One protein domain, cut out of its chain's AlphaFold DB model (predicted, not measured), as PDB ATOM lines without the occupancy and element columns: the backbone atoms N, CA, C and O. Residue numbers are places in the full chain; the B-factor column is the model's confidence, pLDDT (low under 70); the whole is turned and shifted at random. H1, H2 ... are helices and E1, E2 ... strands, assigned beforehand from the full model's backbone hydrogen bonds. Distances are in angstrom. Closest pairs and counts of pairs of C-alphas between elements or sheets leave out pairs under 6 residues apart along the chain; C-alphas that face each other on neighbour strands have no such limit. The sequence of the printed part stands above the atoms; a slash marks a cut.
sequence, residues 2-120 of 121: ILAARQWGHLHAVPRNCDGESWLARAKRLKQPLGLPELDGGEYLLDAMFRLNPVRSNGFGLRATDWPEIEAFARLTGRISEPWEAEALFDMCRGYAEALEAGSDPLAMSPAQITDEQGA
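AT A GLANCE: This is residues 2 to 120 of the 121 residues of an uncharacterized protein of Rhodobacterales bacterium 65-51 (UniProt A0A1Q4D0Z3). One long helix, H5, runs along the domain; H3 and H4 pack on its earlier half, H1 on its later half, and a small hairpin of strands, E1 and E2, packs on residues 90 to 101. H2 and H6 pack on H1, and residues 31 to 42 loop back from H2 to H3. The printed part has 119 residues, with six named helices and two antiparallel strands in the order H1 H2 H3 E1 E2 H4 H5 H6; it is mostly helix and compact, with a radius of gyration of the C-alphas of 14.9 A and spans of 41 by 37 by 25 A.

HOW THE PARTS SIT: Start at H1, residues 2 to 12: it touches H5, residues 83 to 102, at C-alphas Gly 9 and Leu 100, the closest, 4.2 A apart, the same way at 36 degrees, only just steep. Next, H2, residues 23 to 30, touches H1, closest at C-alphas 24 and 11, 4.6 A. H3, residues 43 to 52, touches H5 residues 85 to 93 alone, closest at C-alphas 49 and 89, 6.3 A. In the hairpin of E1, residues 55 to 57, and E2, residues 62 to 64, find N 56 and O 63 at 2.8 A. H4, residues 67 to 77, touches H5 residues 86 to 90 alone, closest at C-alphas 70 and 86, 6.5 A. H6, residues 111 to 118, touches H1, closest at C-alphas 111 and 7, 5.5 A. In the six helices every O i to N i+4 pair is within hydrogen-bond range.

IN THESE COORDINATES: Find C-alpha 2 at (-96.523, 27.239, -67.209); H1 runs 15.4 A from there. H3 spans 14.3 A and H4 15.1 A. H5 runs 28.9 A to C-alpha 102 at (-98.698, 24.306, -82.233).

THE WHOLE: C-alphas 76 and 120 are farthest apart, 44.1 A. The printed part has no cut; the link H2 to H3 is long. Residues 117 to 120 have pLDDT under 70.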
ATOM      1  N   ILE A   2     -96.501  26.929 -65.757       92.56
ATOM      2  CA  ILE A   2     -96.523  27.239 -67.209       92.56
ATOM      3  C   ILE A   2     -96.464  25.971 -68.076       92.56
ATOM      4  O   ILE A   2     -97.228  25.844 -69.031       92.56
ATOM      5  N   LEU A   3     -95.621  24.995 -67.712       93.75
ATOM      6  CA  LEU A   3     -95.565  23.701 -68.402       93.75
ATOM      7  C   LEU A   3     -96.922  22.977 -68.386       93.75
ATOM      8  O   LEU A   3     -97.338  22.444 -69.408       93.75
ATOM      9  N   ALA A   4     -97.652  23.025 -67.267       94.69
ATOM     10  CA  ALA A   4     -98.992  22.447 -67.180       94.69
ATOM     11  C   ALA A   4     -99.981  23.165 -68.111       94.69
ATOM     12  O   ALA A   4    -100.744  22.508 -68.811       94.69
ATOM     13  N   ALA A   5     -99.945  24.501 -68.165       96.88
ATOM     14  CA  ALA A   5    -100.795  25.278 -69.068       96.88
ATOM     15  C   ALA A   5    -100.505  24.962 -70.546       96.88
ATOM     16  O   ALA A   5    -101.433  24.724 -71.317       96.88
ATOM     17  N   ARG A   6     -99.223  24.863 -70.921       97.38
ATOM     18  CA  ARG A   6     -98.793  24.414 -72.255       97.38
ATOM     19  C   ARG A   6     -99.286  23.002 -72.560       97.38
ATOM     20  O   ARG A   6     -99.865  22.776 -73.617       97.38
ATOM     21  N   GLN A   7     -99.108  22.065 -71.631       97.00
ATOM     22  CA  GLN A   7     -99.557  20.686 -71.817       97.00
ATOM     23  C   GLN A   7    -101.071  20.621 -72.045       97.00
ATOM     24  O   GLN A   7    -101.525  19.938 -72.957       97.00
ATOM     25  N   TRP A   8    -101.854  21.379 -71.276       97.75
ATOM     26  CA  TRP A   8    -103.295  21.494 -71.497       97.75
ATOM     27  C   TRP A   8    -103.647  22.115 -72.851       97.75
ATOM     28  O   TRP A   8    -104.570  21.631 -73.502       97.75
ATOM     29  N   GLY A   9    -102.909  23.137 -73.295       97.50
ATOM     30  CA  GLY A   9    -103.070  23.726 -74.626       97.50
ATOM     31  C   GLY A   9    -102.894  22.682 -75.727       97.50
ATOM     32  O   GLY A   9    -103.787  22.505 -76.552       97.50
ATOM     33  N   HIS A  10    -101.806  21.910 -75.672       97.75
ATOM     34  CA  HIS A  10    -101.562  20.807 -76.603       97.75
ATOM     35  C   HIS A  10    -102.662  19.739 -76.529       97.75
ATOM     36  O   HIS A  10    -103.229  19.369 -77.549       97.75
ATOM     37  N   LEU A  11    -103.031  19.279 -75.329       97.69
ATOM     38  CA  LEU A  11    -104.072  18.261 -75.140       97.69
ATOM     39  C   LEU A  11    -105.432  18.686 -75.722       97.69
ATOM     40  O   LEU A  11    -106.173  17.854 -76.247       97.69
ATOM     41  N   HIS A  12    -105.777  19.970 -75.638       97.50
ATOM     42  CA  HIS A  12    -107.016  20.501 -76.201       97.50
ATOM     43  C   HIS A  12    -106.938  20.801 -77.700       97.50
ATOM     44  O   HIS A  12    -107.984  21.008 -78.318       97.50
ATOM     45  N   ALA A  13    -105.745  20.794 -78.296       97.12
ATOM     46  CA  ALA A  13    -105.598  21.003 -79.725       97.12
ATOM     47  C   ALA A  13    -106.196  19.835 -80.515       97.12
ATOM     48  O   ALA A  13    -106.125  18.667 -80.116       97.12
ATOM     49  N   VAL A  14    -106.789  20.178 -81.656       96.38
ATOM     50  CA  VAL A  14    -107.296  19.223 -82.638       96.38
ATOM     51  C   VAL A  14    -106.334  19.238 -83.826       96.38
ATOM     52  O   VAL A  14    -106.343  20.213 -84.586       96.38
ATOM     53  N   PRO A  15    -105.478  18.212 -83.986       94.50
ATOM     54  CA  PRO A  15    -104.567  18.131 -85.114       94.50
ATOM     55  C   PRO A  15    -105.333  18.121 -86.441       94.50
ATOM     56  O   PRO A  15    -106.354  17.445 -86.608       94.50
ATOM     57  N   ARG A  16    -104.839  18.894 -87.409       91.12
ATOM     58  CA  ARG A  16    -105.457  19.005 -88.735       91.12
ATOM     59  C   ARG A  16    -105.381  17.662 -89.460       91.12
ATOM     60  O   ARG A  16    -104.406  16.933 -89.339       91.12
ATOM     61  N   ASN A  17    -106.397  17.347 -90.261       87.44
ATOM     62  CA  ASN A  17    -106.447  16.110 -91.056       87.44
ATOM     63  C   ASN A  17    -106.394  14.806 -90.222       87.44
ATOM     64  O   ASN A  17    -106.021  13.764 -90.752       87.44
ATOM     65  N   CYS A  18    -106.760  14.853 -88.934       78.38
ATOM     66  CA  CYS A  18    -106.766  13.711 -88.007       78.38
ATOM     67  C   CYS A  18    -108.164  13.469 -87.406       78.38
ATOM     68  O   CYS A  18    -108.344  13.476 -86.190       78.38
ATOM     69  N   ASP A  19    -109.173  13.314 -88.267       83.69
ATOM     70  CA  ASP A  19    -110.563  12.952 -87.920       83.69
ATOM     71  C   ASP A  19    -111.296  13.885 -86.929       83.69
ATOM     72  O   ASP A  19    -112.396  13.580 -86.474       83.69
ATOM     73  N   GLY A  20    -110.716  15.045 -86.601       90.19
ATOM     74  CA  GLY A  20    -111.279  15.998 -85.639       90.19
ATOM     75  C   GLY A  20    -111.128  15.580 -84.170       90.19
ATOM     76  O   GLY A  20    -111.689  16.236 -83.293       90.19
ATOM     77  N   GLU A  21    -110.381  14.509 -83.880       94.25
ATOM     78  CA  GLU A  21    -110.097  14.052 -82.516       94.25
ATOM     79  C   GLU A  21    -108.991  14.917 -81.889       94.25
ATOM     80  O   GLU A  21    -107.940  15.109 -82.494       94.25
ATOM     81  N   SER A  22    -109.191  15.424 -80.666       96.94
ATOM     82  CA  SER A  22    -108.126  16.124 -79.931       96.94
ATOM     83  C   SER A  22    -107.092  15.162 -79.350       96.94
ATOM     84  O   SER A  22    -107.378  13.987 -79.096       96.94
ATOM     85  N   TRP A  23    -105.903  15.675 -79.033       95.88
ATOM     86  CA  TRP A  23    -104.866  14.894 -78.350       95.88
ATOM     87  C   TRP A  23    -105.352  14.305 -77.017       95.88
ATOM     88  O   TRP A  23    -105.048  13.155 -76.699       95.88
ATOM     89  N   LEU A  24    -106.192  15.032 -76.271       96.88
ATOM     90  CA  LEU A  24    -106.820  14.548 -75.041       96.88
ATOM     91  C   LEU A  24    -107.756  13.361 -75.286       96.88
ATOM     92  O   LEU A  24    -107.726  12.385 -74.532       96.88
ATOM     93  N   ALA A  25    -108.618  13.449 -76.303       96.00
ATOM     94  CA  ALA A  25    -109.554  12.377 -76.635       96.00
ATOM     95  C   ALA A  25    -108.797  11.112 -77.062       96.00
ATOM     96  O   ALA A  25    -109.057  10.030 -76.525       96.00
ATOM     97  N   ARG A  26    -107.774  11.280 -77.907       94.56
ATOM     98  CA  ARG A  26    -106.871  10.207 -78.326       94.56
ATOM     99  C   ARG A  26    -106.161   9.558 -77.139       94.56
ATOM    100  O   ARG A  26    -106.199   8.334 -77.009       94.56
ATOM    101  N   ALA A  27    -105.559  10.350 -76.249       94.81
ATOM    102  CA  ALA A  27    -104.852   9.841 -75.075       94.81
ATOM    103  C   ALA A  27    -105.787   9.049 -74.149       94.81
ATOM    104  O   ALA A  27    -105.447   7.946 -73.725       94.81
ATOM    105  N   LYS A  28    -107.009   9.544 -73.905       96.31
ATOM    106  CA  LYS A  28    -108.031   8.823 -73.124       96.31
ATOM    107  C   LYS A  28    -108.435   7.502 -73.779       96.31
ATOM    108  O   LYS A  28    -108.480   6.477 -73.100       96.31
ATOM    109  N   ARG A  29    -108.697   7.508 -75.088       95.94
ATOM    110  CA  ARG A  29    -109.074   6.314 -75.860       95.94
ATOM    111  C   ARG A  29    -107.974   5.251 -75.842       95.94
ATOM    112  O   ARG A  29    -108.269   4.070 -75.686       95.94
ATOM    113  N   LEU A  30    -106.719   5.676 -75.975       95.62
ATOM    114  CA  LEU A  30    -105.541   4.806 -75.957       95.62
ATOM    115  C   LEU A  30    -105.031   4.490 -74.542       95.62
ATOM    116  O   LEU A  30    -104.088   3.715 -74.407       95.62
ATOM    117  N   LYS A  31    -105.643   5.065 -73.496       96.06
ATOM    118  CA  LYS A  31    -105.197   4.970 -72.094       96.06
ATOM    119  C   LYS A  31    -103.729   5.380 -71.903       96.06
ATOM    120  O   LYS A  31    -103.004   4.773 -71.120       96.06
ATOM    121  N   GLN A  32    -103.297   6.402 -72.634       93.31
ATOM    122  CA  GLN A  32    -101.961   6.975 -72.520       93.31
ATOM    123  C   GLN A  32    -101.905   8.006 -71.383       93.31
ATOM    124  O   GLN A  32    -102.907   8.679 -71.116       93.31
ATOM    125  N   PRO A  33    -100.750   8.146 -70.709       92.88
ATOM    126  CA  PRO A  33    -100.564   9.190 -69.711       92.88
ATOM    127  C   PRO A  33    -100.688  10.573 -70.356       92.88
ATOM    128  O   PRO A  33    -100.250  10.790 -71.482       92.88
ATOM    129  N   LEU A  34    -101.270  11.526 -69.624       93.12
ATOM    130  CA  LEU A  34    -101.493  12.885 -70.128       93.12
ATOM    131  C   LEU A  34    -100.237  13.767 -70.094       93.12
ATOM    132  O   LEU A  34    -100.285  14.881 -70.604       93.12
ATOM    133  N   GLY A  35     -99.148  13.311 -69.468       91.81
ATOM    134  CA  GLY A  35     -97.920  14.100 -69.315       91.81
ATOM    135  C   GLY A  35     -98.124  15.398 -68.527       91.81
ATOM    136  O   GLY A  35     -97.407  16.367 -68.748       91.81
ATOM    137  N   LEU A  36     -99.139  15.464 -67.657       91.94
ATOM    138  CA  LEU A  36     -99.327  16.618 -66.782       91.94
ATOM    139  C   LEU A  36     -98.219  16.603 -65.721       91.94
ATOM    140  O   LEU A  36     -98.061  15.572 -65.064       91.94
ATOM    141  N   PRO A  37     -97.459  17.698 -65.550       89.12
ATOM    142  CA  PRO A  37     -96.415  17.745 -64.538       89.12
ATOM    143  C   PRO A  37     -97.037  17.721 -63.140       89.12
ATOM    144  O   PRO A  37     -98.119  18.280 -62.932       89.12
ATOM    145  N   GLU A  38     -96.331  17.122 -62.181       89.06
ATOM    146  CA  GLU A  38     -96.638  17.332 -60.767       89.06
ATOM    147  C   GLU A  38     -96.437  18.812 -60.420       89.06
ATOM    148  O   GLU A  38     -95.584  19.506 -60.984       89.06
ATOM    149  N   LEU A  39     -97.296  19.324 -59.545       87.25
ATOM    150  CA  LEU A  39     -97.264  20.709 -59.108       87.25
ATOM    151  C   LEU A  39     -96.982  20.717 -57.615       87.25
ATOM    152  O   LEU A  39     -97.761  20.175 -56.841       87.25
ATOM    153  N   ASP A  40     -95.907  21.389 -57.220       82.62
ATOM    154  CA  ASP A  40     -95.562  21.585 -55.805       82.62
ATOM    155  C   ASP A  40     -96.434  22.667 -55.132       82.62
ATOM    156  O   ASP A  40     -96.293  22.960 -53.945       82.62
ATOM    157  N   GLY A  41     -97.320  23.296 -55.910       85.50
ATOM    158  CA  GLY A  41     -98.279  24.306 -55.482       85.50
ATOM    159  C   GLY A  41     -98.847  25.106 -56.655       85.50
ATOM    160  O   GLY A  41     -98.420  24.974 -57.809       85.50
ATOM    161  N   GLY A  42     -99.817  25.971 -56.352       85.94
ATOM    162  CA  GLY A  42    -100.424  26.866 -57.337       85.94
ATOM    163  C   GLY A  42    -101.511  26.220 -58.200       85.94
ATOM    164  O   GLY A  42    -101.860  26.766 -59.244       85.94
ATOM    165  N   GLU A  43    -102.099  25.086 -57.796       92.75
ATOM    166  CA  GLU A  43    -103.180  24.447 -58.565       92.75
ATOM    167  C   GLU A  43    -104.415  25.344 -58.702       92.75
ATOM    168  O   GLU A  43    -105.128  25.287 -59.707       92.75
ATOM    169  N   TYR A  44    -104.647  26.230 -57.730       95.44
ATOM    170  CA  TYR A  44    -105.711  27.230 -57.805       95.44
ATOM    171  C   TYR A  44    -105.533  28.188 -58.994       95.44
ATOM    172  O   TYR A  44    -106.533  28.673 -59.521       95.44
ATOM    173  N   LEU A  45    -104.302  28.412 -59.478       96.62
ATOM    174  CA  LEU A  45    -104.051  29.220 -60.674       96.62
ATOM    175  C   LEU A  45    -104.491  28.501 -61.951       96.62
ATOM    176  O   LEU A  45    -104.931  29.156 -62.891       96.62
ATOM    177  N   LEU A  46    -104.462  27.164 -61.990       96.56
ATOM    178  CA  LEU A  46    -105.058  26.414 -63.100       96.56
ATOM    179  C   LEU A  46    -106.588  26.523 -63.087       96.56
ATOM    180  O   LEU A  46    -107.176  26.779 -64.137       96.56
ATOM    181  N   ASP A  47    -107.238  26.396 -61.920       96.69
ATOM    182  CA  ASP A  47    -108.691  26.634 -61.796       96.69
ATOM    183  C   ASP A  47    -109.046  28.074 -62.200       96.69
ATOM    184  O   ASP A  47    -109.973  28.291 -62.985       96.69
ATOM    185  N   ALA A  48    -108.276  29.059 -61.728       97.88
ATOM    186  CA  ALA A  48    -108.448  30.461 -62.091       97.88
ATOM    187  C   ALA A  48    -108.295  30.680 -63.603       97.88
ATOM    188  O   ALA A  48    -109.176  31.288 -64.208       97.88
ATOM    189  N   MET A  49    -107.253  30.124 -64.229       98.12
ATOM    190  CA  MET A  49    -107.019  30.209 -65.673       98.12
ATOM    191  C   MET A  49    -108.192  29.632 -66.475       98.12
ATOM    192  O   MET A  49    -108.674  30.265 -67.414       98.12
ATOM    193  N   PHE A  50    -108.692  28.448 -66.113       97.81
ATOM    194  CA  PHE A  50    -109.807  27.836 -66.841       97.81
ATOM    195  C   PHE A  50    -111.127  28.588 -66.646       97.81
ATOM    196  O   PHE A  50    -111.893  28.713 -67.601       97.81
ATOM    197  N   ARG A  51    -111.382  29.151 -65.458       97.75
ATOM    198  CA  ARG A  51    -112.549  30.020 -65.213       97.75
ATOM    199  C   ARG A  51    -112.464  31.342 -65.957       97.75
ATOM    200  O   ARG A  51    -113.471  31.813 -66.481       97.75
ATOM    201  N   LEU A  52    -111.270  31.927 -66.000       97.25
ATOM    202  CA  LEU A  52    -110.963  33.100 -66.805       97.25
ATOM    203  C   LEU A  52    -111.154  32.798 -68.299       97.25
ATOM    204  O   LEU A  52    -111.571  33.688 -69.038       97.25
ATOM    205  N   ASN A  53    -110.960  31.538 -68.700       97.56
ATOM    206  CA  ASN A  53    -110.772  31.040 -70.060       97.56
ATOM    207  C   ASN A  53    -109.417  31.513 -70.626       97.56
ATOM    208  O   ASN A  53    -109.237  32.718 -70.803       97.56
ATOM    209  N   PRO A  54    -108.466  30.609 -70.925       97.75
ATOM    210  CA  PRO A  54    -107.110  30.985 -71.335       97.75
ATOM    211  C   PRO A  54    -107.028  31.618 -72.728       97.75
ATOM    212  O   PRO A  54    -106.027  32.258 -73.051       97.75
ATOM    213  N   VAL A  55    -108.064  31.449 -73.555       98.00
ATOM    214  CA  VAL A  55    -108.124  32.001 -74.911       98.00
ATOM    215  C   VAL A  55    -109.435  32.732 -75.179       98.00
ATOM    216  O   VAL A  55    -110.497  32.409 -74.643       98.00
ATOM    217  N   ARG A  56    -109.372  33.720 -76.068       95.69
ATOM    218  CA  ARG A  56    -110.512  34.506 -76.551       95.69
ATOM    219  C   ARG A  56    -110.512  34.534 -78.072       95.69
ATOM    220  O   ARG A  56    -109.453  34.558 -78.690       95.69
ATOM    221  N   SER A  57    -111.696  34.602 -78.673       93.31
ATOM    222  CA  SER A  57    -111.810  34.938 -80.094       93.31
ATOM    223  C   SER A  57    -111.591  36.437 -80.295       93.31
ATOM    224  O   SER A  57    -112.123  37.246 -79.534       93.31
ATOM    225  N   ASN A  58    -110.834  36.809 -81.326       90.88
ATOM    226  CA  ASN A  58    -110.679  38.195 -81.780       90.88
ATOM    227  C   ASN A  58    -111.324  38.445 -83.159       90.88
ATOM    228  O   ASN A  58    -111.033  39.449 -83.802       90.88
ATOM    229  N   GLY A  59    -112.160  37.517 -83.639       90.81
ATOM    230  CA  GLY A  59    -112.785  37.569 -84.966       90.81
ATOM    231  C   GLY A  59    -111.913  37.047 -86.116       90.81
ATOM    232  O   GLY A  59    -112.463  36.602 -87.118       90.81
ATOM    233  N   PHE A  60    -110.586  37.021 -85.960       89.38
ATOM    234  CA  PHE A  60    -109.637  36.470 -86.944       89.38
ATOM    235  C   PHE A  60    -109.028  35.133 -86.510       89.38
ATOM    236  O   PHE A  60    -108.473  34.403 -87.327       89.38
ATOM    237  N   GLY A  61    -109.132  34.808 -85.227       90.19
ATOM    238  CA  GLY A  61    -108.610  33.590 -84.637       90.19
ATOM    239  C   GLY A  61    -108.725  33.626 -83.120       90.19
ATOM    240  O   GLY A  61    -109.495  34.405 -82.546       90.19
ATOM    241  N   LEU A  62    -107.944  32.768 -82.474       94.12
ATOM    242  CA  LEU A  62    -107.799  32.750 -81.027       94.12
ATOM    243  C   LEU A  62    -106.601  33.607 -80.613       94.12
ATOM    244  O   LEU A  62    -105.550  33.576 -81.248       94.12
ATOM    245  N   ARG A  63    -106.759  34.356 -79.524       95.94
ATOM    246  CA  ARG A  63    -105.670  35.016 -78.801       95.94
ATOM    247  C   ARG A  63    -105.639  34.530 -77.361       95.94
ATOM    248  O   ARG A  63    -106.677  34.132 -76.830       95.94
ATOM    249  N   ALA A  64    -104.482  34.627 -76.720       98.12
ATOM    250  CA  ALA A  64    -104.402  34.483 -75.275       98.12
ATOM    251  C   ALA A  64    -105.250  35.560 -74.578       98.12
ATOM    252  O   ALA A  64    -105.395  36.690 -75.069       98.12
ATOM    253  N   THR A  65    -105.823  35.196 -73.438       98.12
ATOM    254  CA  THR A  65    -106.406  36.170 -72.516       98.12
ATOM    255  C   THR A  65    -105.304  37.071 -71.955       98.12
ATOM    256  O   THR A  65    -104.228  36.583 -71.617       98.12
ATOM    257  N   ASP A  66    -105.562  38.379 -71.909       97.38
ATOM    258  CA  ASP A  66    -104.550  39.421 -71.705       97.38
ATOM    259  C   ASP A  66    -104.867  40.259 -70.448       97.38
ATOM    260  O   ASP A  66    -105.900  40.073 -69.792       97.38
ATOM    261  N   TRP A  67    -103.985  41.195 -70.101       97.94
ATOM    262  CA  TRP A  67    -104.032  42.014 -68.891       97.94
ATOM    263  C   TRP A  67    -105.400  42.623 -68.567       97.94
ATOM    264  O   TRP A  67    -105.795  42.530 -67.404       97.94
ATOM    265  N   PRO A  68    -106.169  43.199 -69.518       97.44
ATOM    266  CA  PRO A  68    -107.468  43.788 -69.190       97.44
ATOM    267  C   PRO A  68    -108.475  42.759 -68.662       97.44
ATOM    268  O   PRO A  68    -109.257  43.049 -67.761       97.44
ATOM    269  N   GLU A  69    -108.459  41.540 -69.206       98.00
ATOM    270  CA  GLU A  69    -109.333  40.470 -68.730       98.00
ATOM    271  C   GLU A  69    -108.863  39.906 -67.386       98.00
ATOM    272  O   GLU A  69    -109.697  39.580 -66.539       98.00
ATOM    273  N   ILE A  70    -107.546  39.803 -67.188       98.25
ATOM    274  CA  ILE A  70    -106.943  39.328 -65.938       98.25
ATOM    275  C   ILE A  70    -107.228  40.316 -64.799       98.25
ATOM    276  O   ILE A  70    -107.671  39.891 -63.732       98.25
ATOM    277  N   GLU A  71    -107.056  41.622 -65.026       97.94
ATOM    278  CA  GLU A  71    -107.365  42.680 -64.053       97.94
ATOM    279  C   GLU A  71    -108.840  42.639 -63.649       97.94
ATOM    280  O   GLU A  71    -109.159  42.569 -62.458       97.94
ATOM    281  N   ALA A  72    -109.745  42.589 -64.630       98.00
ATOM    282  CA  ALA A  72    -111.174  42.528 -64.363       98.00
ATOM    283  C   ALA A  72    -111.552  41.258 -63.583       98.00
ATOM    284  O   ALA A  72    -112.351  41.319 -62.646       98.00
ATOM    285  N   PHE A  73    -110.968  40.111 -63.936       98.00
ATOM    286  CA  PHE A  73    -111.196  38.847 -63.241       98.00
ATOM    287  C   PHE A  73    -110.686  38.873 -61.799       98.00
ATOM    288  O   PHE A  73    -111.426  38.481 -60.893       98.00
ATOM    289  N   ALA A  74    -109.466  39.365 -61.574       97.56
ATOM    290  CA  ALA A  74    -108.880  39.510 -60.246       97.56
ATOM    291  C   ALA A  74    -109.773  40.385 -59.359       97.56
ATOM    292  O   ALA A  74    -110.245  39.950 -58.307       97.56
ATOM    293  N   ARG A  75    -110.109  41.583 -59.850       97.69
ATOM    294  CA  ARG A  75    -110.899  42.575 -59.120       97.69
ATOM    295  C   ARG A  75    -112.317  42.103 -58.796       97.69
ATOM    296  O   ARG A  75    -112.838  42.442 -57.738       97.69
ATOM    297  N   LEU A  76    -112.965  41.358 -59.695       98.00
ATOM    298  CA  LEU A  76    -114.348  40.905 -59.503       98.00
ATOM    299  C   LEU A  76    -114.465  39.633 -58.665       98.00
ATOM    300  O   LEU A  76    -115.485  39.436 -58.009       98.00
ATOM    301  N   THR A  77    -113.471  38.746 -58.724       97.19
ATOM    302  CA  THR A  77    -113.585  37.413 -58.117       97.19
ATOM    303  C   THR A  77    -112.771  37.246 -56.843       97.19
ATOM    304  O   THR A  77    -113.097  36.361 -56.055       97.19
ATOM    305  N   GLY A  78    -111.706  38.032 -56.656       95.94
ATOM    306  CA  GLY A  78    -110.753  37.851 -55.558       95.94
ATOM    307  C   GLY A  78    -110.044  36.491 -55.565       95.94
ATOM    308  O   GLY A  78    -109.512  36.080 -54.541       95.94
ATOM    309  N   ARG A  79    -110.077  35.755 -56.687       95.00
ATOM    310  CA  ARG A  79    -109.455  34.422 -56.821       95.00
ATOM    311  C   ARG A  79    -107.942  34.471 -56.974       95.00
ATOM    312  O   ARG A  79    -107.288  33.457 -56.765       95.00
ATOM    313  N   ILE A  80    -107.443  35.630 -57.381       95.81
ATOM    314  CA  ILE A  80    -106.044  36.025 -57.321       95.81
ATOM    315  C   ILE A  80    -106.003  37.402 -56.651       95.81
ATOM    316  O   ILE A  80    -106.902  38.222 -56.870       95.81
ATOM    317  N   SER A  81    -105.013  37.630 -55.803       93.75
ATOM    318  CA  SER A  81    -104.832  38.838 -54.999       93.75
ATOM    319  C   SER A  81    -103.442  39.448 -55.135       93.75
ATOM    320  O   SER A  81    -103.288  40.644 -54.892       93.75
ATOM    321  N   GLU A  82    -102.445  38.666 -55.544       96.56
ATOM    322  CA  GLU A  82    -101.055  39.097 -55.597       96.56
ATOM    323  C   GLU A  82    -100.611  39.433 -57.030       96.56
ATOM    324  O   GLU A  82    -100.997  38.746 -57.980       96.56
ATOM    325  N   PRO A  83     -99.739  40.441 -57.226       96.56
ATOM    326  CA  PRO A  83     -99.257  40.816 -58.558       96.56
ATOM    327  C   PRO A  83     -98.619  39.657 -59.339       96.56
ATOM    328  O   PRO A  83     -98.875  39.498 -60.532       96.56
ATOM    329  N   TRP A  84     -97.851  38.801 -58.659       96.75
ATOM    330  CA  TRP A  84     -97.183  37.662 -59.294       96.75
ATOM    331  C   TRP A  84     -98.179  36.624 -59.838       96.75
ATOM    332  O   TRP A  84     -97.871  35.924 -60.798       96.75
ATOM    333  N   GLU A  85     -99.385  36.521 -59.266       97.50
ATOM    334  CA  GLU A  85    -100.426  35.611 -59.756       97.50
ATOM    335  C   GLU A  85    -101.014  36.111 -61.074       97.50
ATOM    336  O   GLU A  85    -101.318  35.312 -61.958       97.50
ATOM    337  N   ALA A  86    -101.152  37.432 -61.225       97.88
ATOM    338  CA  ALA A  86    -101.572  38.039 -62.482       97.88
ATOM    339  C   ALA A  86    -100.519  37.811 -63.579       97.88
ATOM    340  O   ALA A  86    -100.875  37.418 -64.690       97.88
ATOM    341  N   GLU A  87     -99.233  37.980 -63.252       98.00
ATOM    342  CA  GLU A  87     -98.116  37.646 -64.148       98.00
ATOM    343  C   GLU A  87     -98.111  36.158 -64.518       98.00
ATOM    344  O   GLU A  87     -98.024  35.803 -65.697       98.00
ATOM    345  N   ALA A  88     -98.309  35.276 -63.535       97.38
ATOM    346  CA  ALA A  88     -98.396  33.841 -63.766       97.38
ATOM    347  C   ALA A  88     -99.578  33.481 -64.678       97.38
ATOM    348  O   ALA A  88     -99.404  32.703 -65.615       97.38
ATOM    349  N   LEU A  89    -100.770  34.052 -64.456       97.94
ATOM    350  CA  LEU A  89    -101.929  33.823 -65.323       97.94
ATOM    351  C   LEU A  89    -101.690  34.325 -66.745       97.94
ATOM    352  O   LEU A  89    -102.087  33.639 -67.687       97.94
ATOM    353  N   PHE A  90    -101.038  35.476 -66.910       98.44
ATOM    354  CA  PHE A  90    -100.681  36.003 -68.223       98.44
ATOM    355  C   PHE A  90     -99.795  35.012 -68.991       98.44
ATOM    356  O   PHE A  90    -100.141  34.589 -70.100       98.44
ATOM    357  N   ASP A  91     -98.703  34.553 -68.377       98.31
ATOM    358  CA  ASP A  91     -97.797  33.592 -69.009       98.31
ATOM    359  C   ASP A  91     -98.439  32.219 -69.228       98.31
ATOM    360  O   ASP A  91     -98.184  31.565 -70.242       98.31
ATOM    361  N   MET A  92     -99.313  31.778 -68.320       98.19
ATOM    362  CA  MET A  92    -100.070  30.538 -68.478       98.19
ATOM    363  C   MET A  92    -101.054  30.613 -69.650       98.19
ATOM    364  O   MET A  92    -101.085  29.690 -70.464       98.19
ATOM    365  N   CYS A  93    -101.815  31.704 -69.788       98.56
ATOM    366  CA  CYS A  93    -102.735  31.899 -70.913       98.56
ATOM    367  C   CYS A  93    -101.978  31.947 -72.243       98.56
ATOM    368  O   CYS A  93    -102.387  31.307 -73.215       98.56
ATOM    369  N   ARG A  94    -100.836  32.646 -72.277       98.25
ATOM    370  CA  ARG A  94     -99.964  32.699 -73.454       98.25
ATOM    371  C   ARG A  94     -99.405  31.324 -73.810       98.25
ATOM    372  O   ARG A  94     -99.565  30.887 -74.946       98.25
ATOM    373  N   GLY A  95     -98.831  30.611 -72.843       97.81
ATOM    374  CA  GLY A  95     -98.294  29.269 -73.061       97.81
ATOM    375  C   GLY A  95     -99.365  28.269 -73.505       97.81
ATOM    376  O   GLY A  95     -99.118  27.457 -74.393       97.81
ATOM    377  N   TYR A  96    -100.569  28.352 -72.938       98.44
ATOM    378  CA  TYR A  96    -101.708  27.557 -73.388       98.44
ATOM    379  C   TYR A  96    -102.053  27.858 -74.853       98.44
ATOM    380  O   TYR A  96    -102.202  26.930 -75.641       98.44
ATOM    381  N   ALA A  97    -102.166  29.137 -75.233       97.88
ATOM    382  CA  ALA A  97    -102.518  29.539 -76.594       97.88
ATOM    383  C   ALA A  97    -101.456  29.112 -77.623       97.88
ATOM    384  O   ALA A  97    -101.804  28.573 -78.672       97.88
ATOM    385  N   GLU A  98    -100.173  29.294 -77.300       96.31
ATOM    386  CA  GLU A  98     -99.042  28.845 -78.121       96.31
ATOM    387  C   GLU A  98     -99.094  27.332 -78.362       96.31
ATOM    388  O   GLU A  98     -98.991  26.871 -79.499       96.31
ATOM    389  N   ALA A  99     -99.291  26.551 -77.297       97.31
ATOM    390  CA  ALA A  99     -99.340  25.098 -77.392       97.31
ATOM    391  C   ALA A  99    -100.610  24.590 -78.089       97.31
ATOM    392  O   ALA A  99    -100.562  23.564 -78.766       97.31
ATOM    393  N   LEU A 100    -101.731  25.305 -77.949       97.19
ATOM    394  CA  LEU A 100    -102.971  25.010 -78.662       97.19
ATOM    395  C   LEU A 100    -102.791  25.166 -80.178       97.19
ATOM    396  O   LEU A 100    -103.202  24.289 -80.933       97.19
ATOM    397  N   GLU A 101    -102.152  26.253 -80.619       95.75
ATOM    398  CA  GLU A 101    -101.863  26.480 -82.040       95.75
ATOM    399  C   GLU A 101    -100.847  25.460 -82.567       95.75
ATOM    400  O   GLU A 101    -101.094  24.808 -83.584       95.75
ATOM    401  N   ALA A 102     -99.735  25.262 -81.849       95.62
ATOM    402  CA  ALA A 102     -98.698  24.306 -82.233       95.62
ATOM    403  C   ALA A 102     -99.243  22.871 -82.319       95.62
ATOM    404  O   ALA A 102     -98.951  22.155 -83.270       95.62
ATOM    405  N   GLY A 103    -100.100  22.469 -81.376       95.75
ATOM    406  CA  GLY A 103    -100.742  21.153 -81.361       95.75
ATOM    407  C   GLY A 103    -101.726  20.909 -82.511       95.75
ATOM    408  O   GLY A 103    -102.216  19.788 -82.652       95.75
ATOM    409  N   SER A 104    -102.027  21.920 -83.335       94.81
ATOM    410  CA  SER A 104    -102.794  21.725 -84.569       94.81
ATOM    411  C   SER A 104    -101.982  21.034 -85.674       94.81
ATOM    412  O   SER A 104    -102.575  20.499 -86.615       94.81
ATOM    413  N   ASP A 105    -100.651  20.992 -85.555       94.44
ATOM    414  CA  ASP A 105     -99.782  20.162 -86.389       94.44
ATOM    415  C   ASP A 105     -99.822  18.695 -85.899       94.44
ATOM    416  O   ASP A 105     -99.501  18.427 -84.739       94.44
ATOM    417  N   PRO A 106    -100.192  17.718 -86.750       91.06
ATOM    418  CA  PRO A 106    -100.174  16.294 -86.401       91.06
ATOM    419  C   PRO A 106     -98.811  15.745 -85.967       91.06
ATOM    420  O   PRO A 106     -98.761  14.694 -85.328       91.06
ATOM    421  N   LEU A 107     -97.718  16.411 -86.345       92.00
ATOM    422  CA  LEU A 107     -96.352  16.033 -85.980       92.00
ATOM    423  C   LEU A 107     -95.845  16.775 -84.736       92.00
ATOM    424  O   LEU A 107     -94.695  16.582 -84.341       92.00
ATOM    425  N   ALA A 108     -96.679  17.613 -84.112       91.00
ATOM    426  CA  ALA A 108     -96.304  18.342 -82.914       91.00
ATOM    427  C   ALA A 108     -95.998  17.391 -81.752       91.00
ATOM    428  O   ALA A 108     -96.815  16.552 -81.367       91.00
ATOM    429  N   MET A 109     -94.832  17.583 -81.146       89.94
ATOM    430  CA  MET A 109     -94.476  16.932 -79.891       89.94
ATOM    431  C   MET A 109     -95.208  17.599 -78.727       89.94
ATOM    432  O   MET A 109     -95.418  18.816 -78.724       89.94
ATOM    433  N   SER A 110     -95.578  16.815 -77.714       90.06
ATOM    434  CA  SER A 110     -96.177  17.392 -76.513       90.06
ATOM    435  C   SER A 110     -95.132  18.172 -75.695       90.06
ATOM    436  O   SER A 110     -93.965  17.775 -75.644       90.06
ATOM    437  N   PRO A 111     -95.525  19.262 -75.011       90.25
ATOM    438  CA  PRO A 111     -94.633  20.012 -74.124       90.25
ATOM    439  C   PRO A 111     -93.918  19.155 -73.071       90.25
ATOM    440  O   PRO A 111     -92.756  19.418 -72.757       90.25
ATOM    441  N   ALA A 112     -94.581  18.119 -72.553       85.62
ATOM    442  CA  ALA A 112     -93.963  17.158 -71.642       85.62
ATOM    443  C   ALA A 112     -92.788  16.412 -72.302       85.62
ATOM    444  O   ALA A 112     -91.684  16.423 -71.768       85.62
ATOM    445  N   GLN A 113     -92.989  15.876 -73.512       84.19
ATOM    446  CA  GLN A 113     -91.943  15.156 -74.254       84.19
ATOM    447  C   GLN A 113     -90.728  16.036 -74.566       84.19
ATOM    448  O   GLN A 113     -89.596  15.591 -74.424       84.19
ATOM    449  N   ILE A 114     -90.952  17.296 -74.953       81.81
ATOM    450  CA  ILE A 114     -89.861  18.246 -75.233       81.81
ATOM    451  C   ILE A 114     -89.015  18.493 -73.975       81.81
ATOM    452  O   ILE A 114     -87.793  18.605 -74.059       81.81
ATOM    453  N   THR A 115     -89.658  18.585 -72.809       78.19
ATOM    454  CA  THR A 115     -88.959  18.815 -71.537       78.19
ATOM    455  C   THR A 115     -88.104  17.606 -71.151       78.19
ATOM    456  O   THR A 115     -86.948  17.780 -70.767       78.19
ATOM    457  N   ASP A 116     -88.640  16.393 -71.312       71.94
ATOM    458  CA  ASP A 116     -87.929  15.145 -71.013       71.94
ATOM    459  C   ASP A 116     -86.670  14.974 -71.883       71.94
ATOM    460  O   ASP A 116     -85.627  14.539 -71.395       71.94
ATOM    461  N   GLU A 117     -86.730  15.370 -73.158       65.56
ATOM    462  CA  GLU A 117     -85.583  15.307 -74.071       65.56
ATOM    463  C   GLU A 117     -84.493  16.339 -73.749       65.56
ATOM    464  O   GLU A 117     -83.309  16.056 -73.914       65.56
ATOM    465  N   GLN A 118     -84.864  17.524 -73.253       60.94
ATOM    466  CA  GLN A 118     -83.908  18.579 -72.890       60.94
ATOM    467  C   GLN A 118     -83.184  18.308 -71.561       60.94
ATOM    468  O   GLN A 118     -82.076  18.801 -71.361       60.94
ATOM    469  N   GLY A 119     -83.781  17.515 -70.666       56.84
ATOM    470  CA  GLY A 119     -83.169  17.084 -69.403       56.84
ATOM    471  C   GLY A 119     -82.242  15.866 -69.513       56.84
ATOM    472  O   GLY A 119     -81.664  15.459 -68.508       56.84
ATOM    473  N   ALA A 120     -82.106  15.272 -70.705       50.81
ATOM    474  CA  ALA A 120     -81.303  14.073 -70.964       50.81
ATOM    475  C   ALA A 120     -79.896  14.361 -71.544       50.81
ATOM    476  O   ALA A 120     -79.236  13.444 -72.041       50.81
TER     477      ALA A 120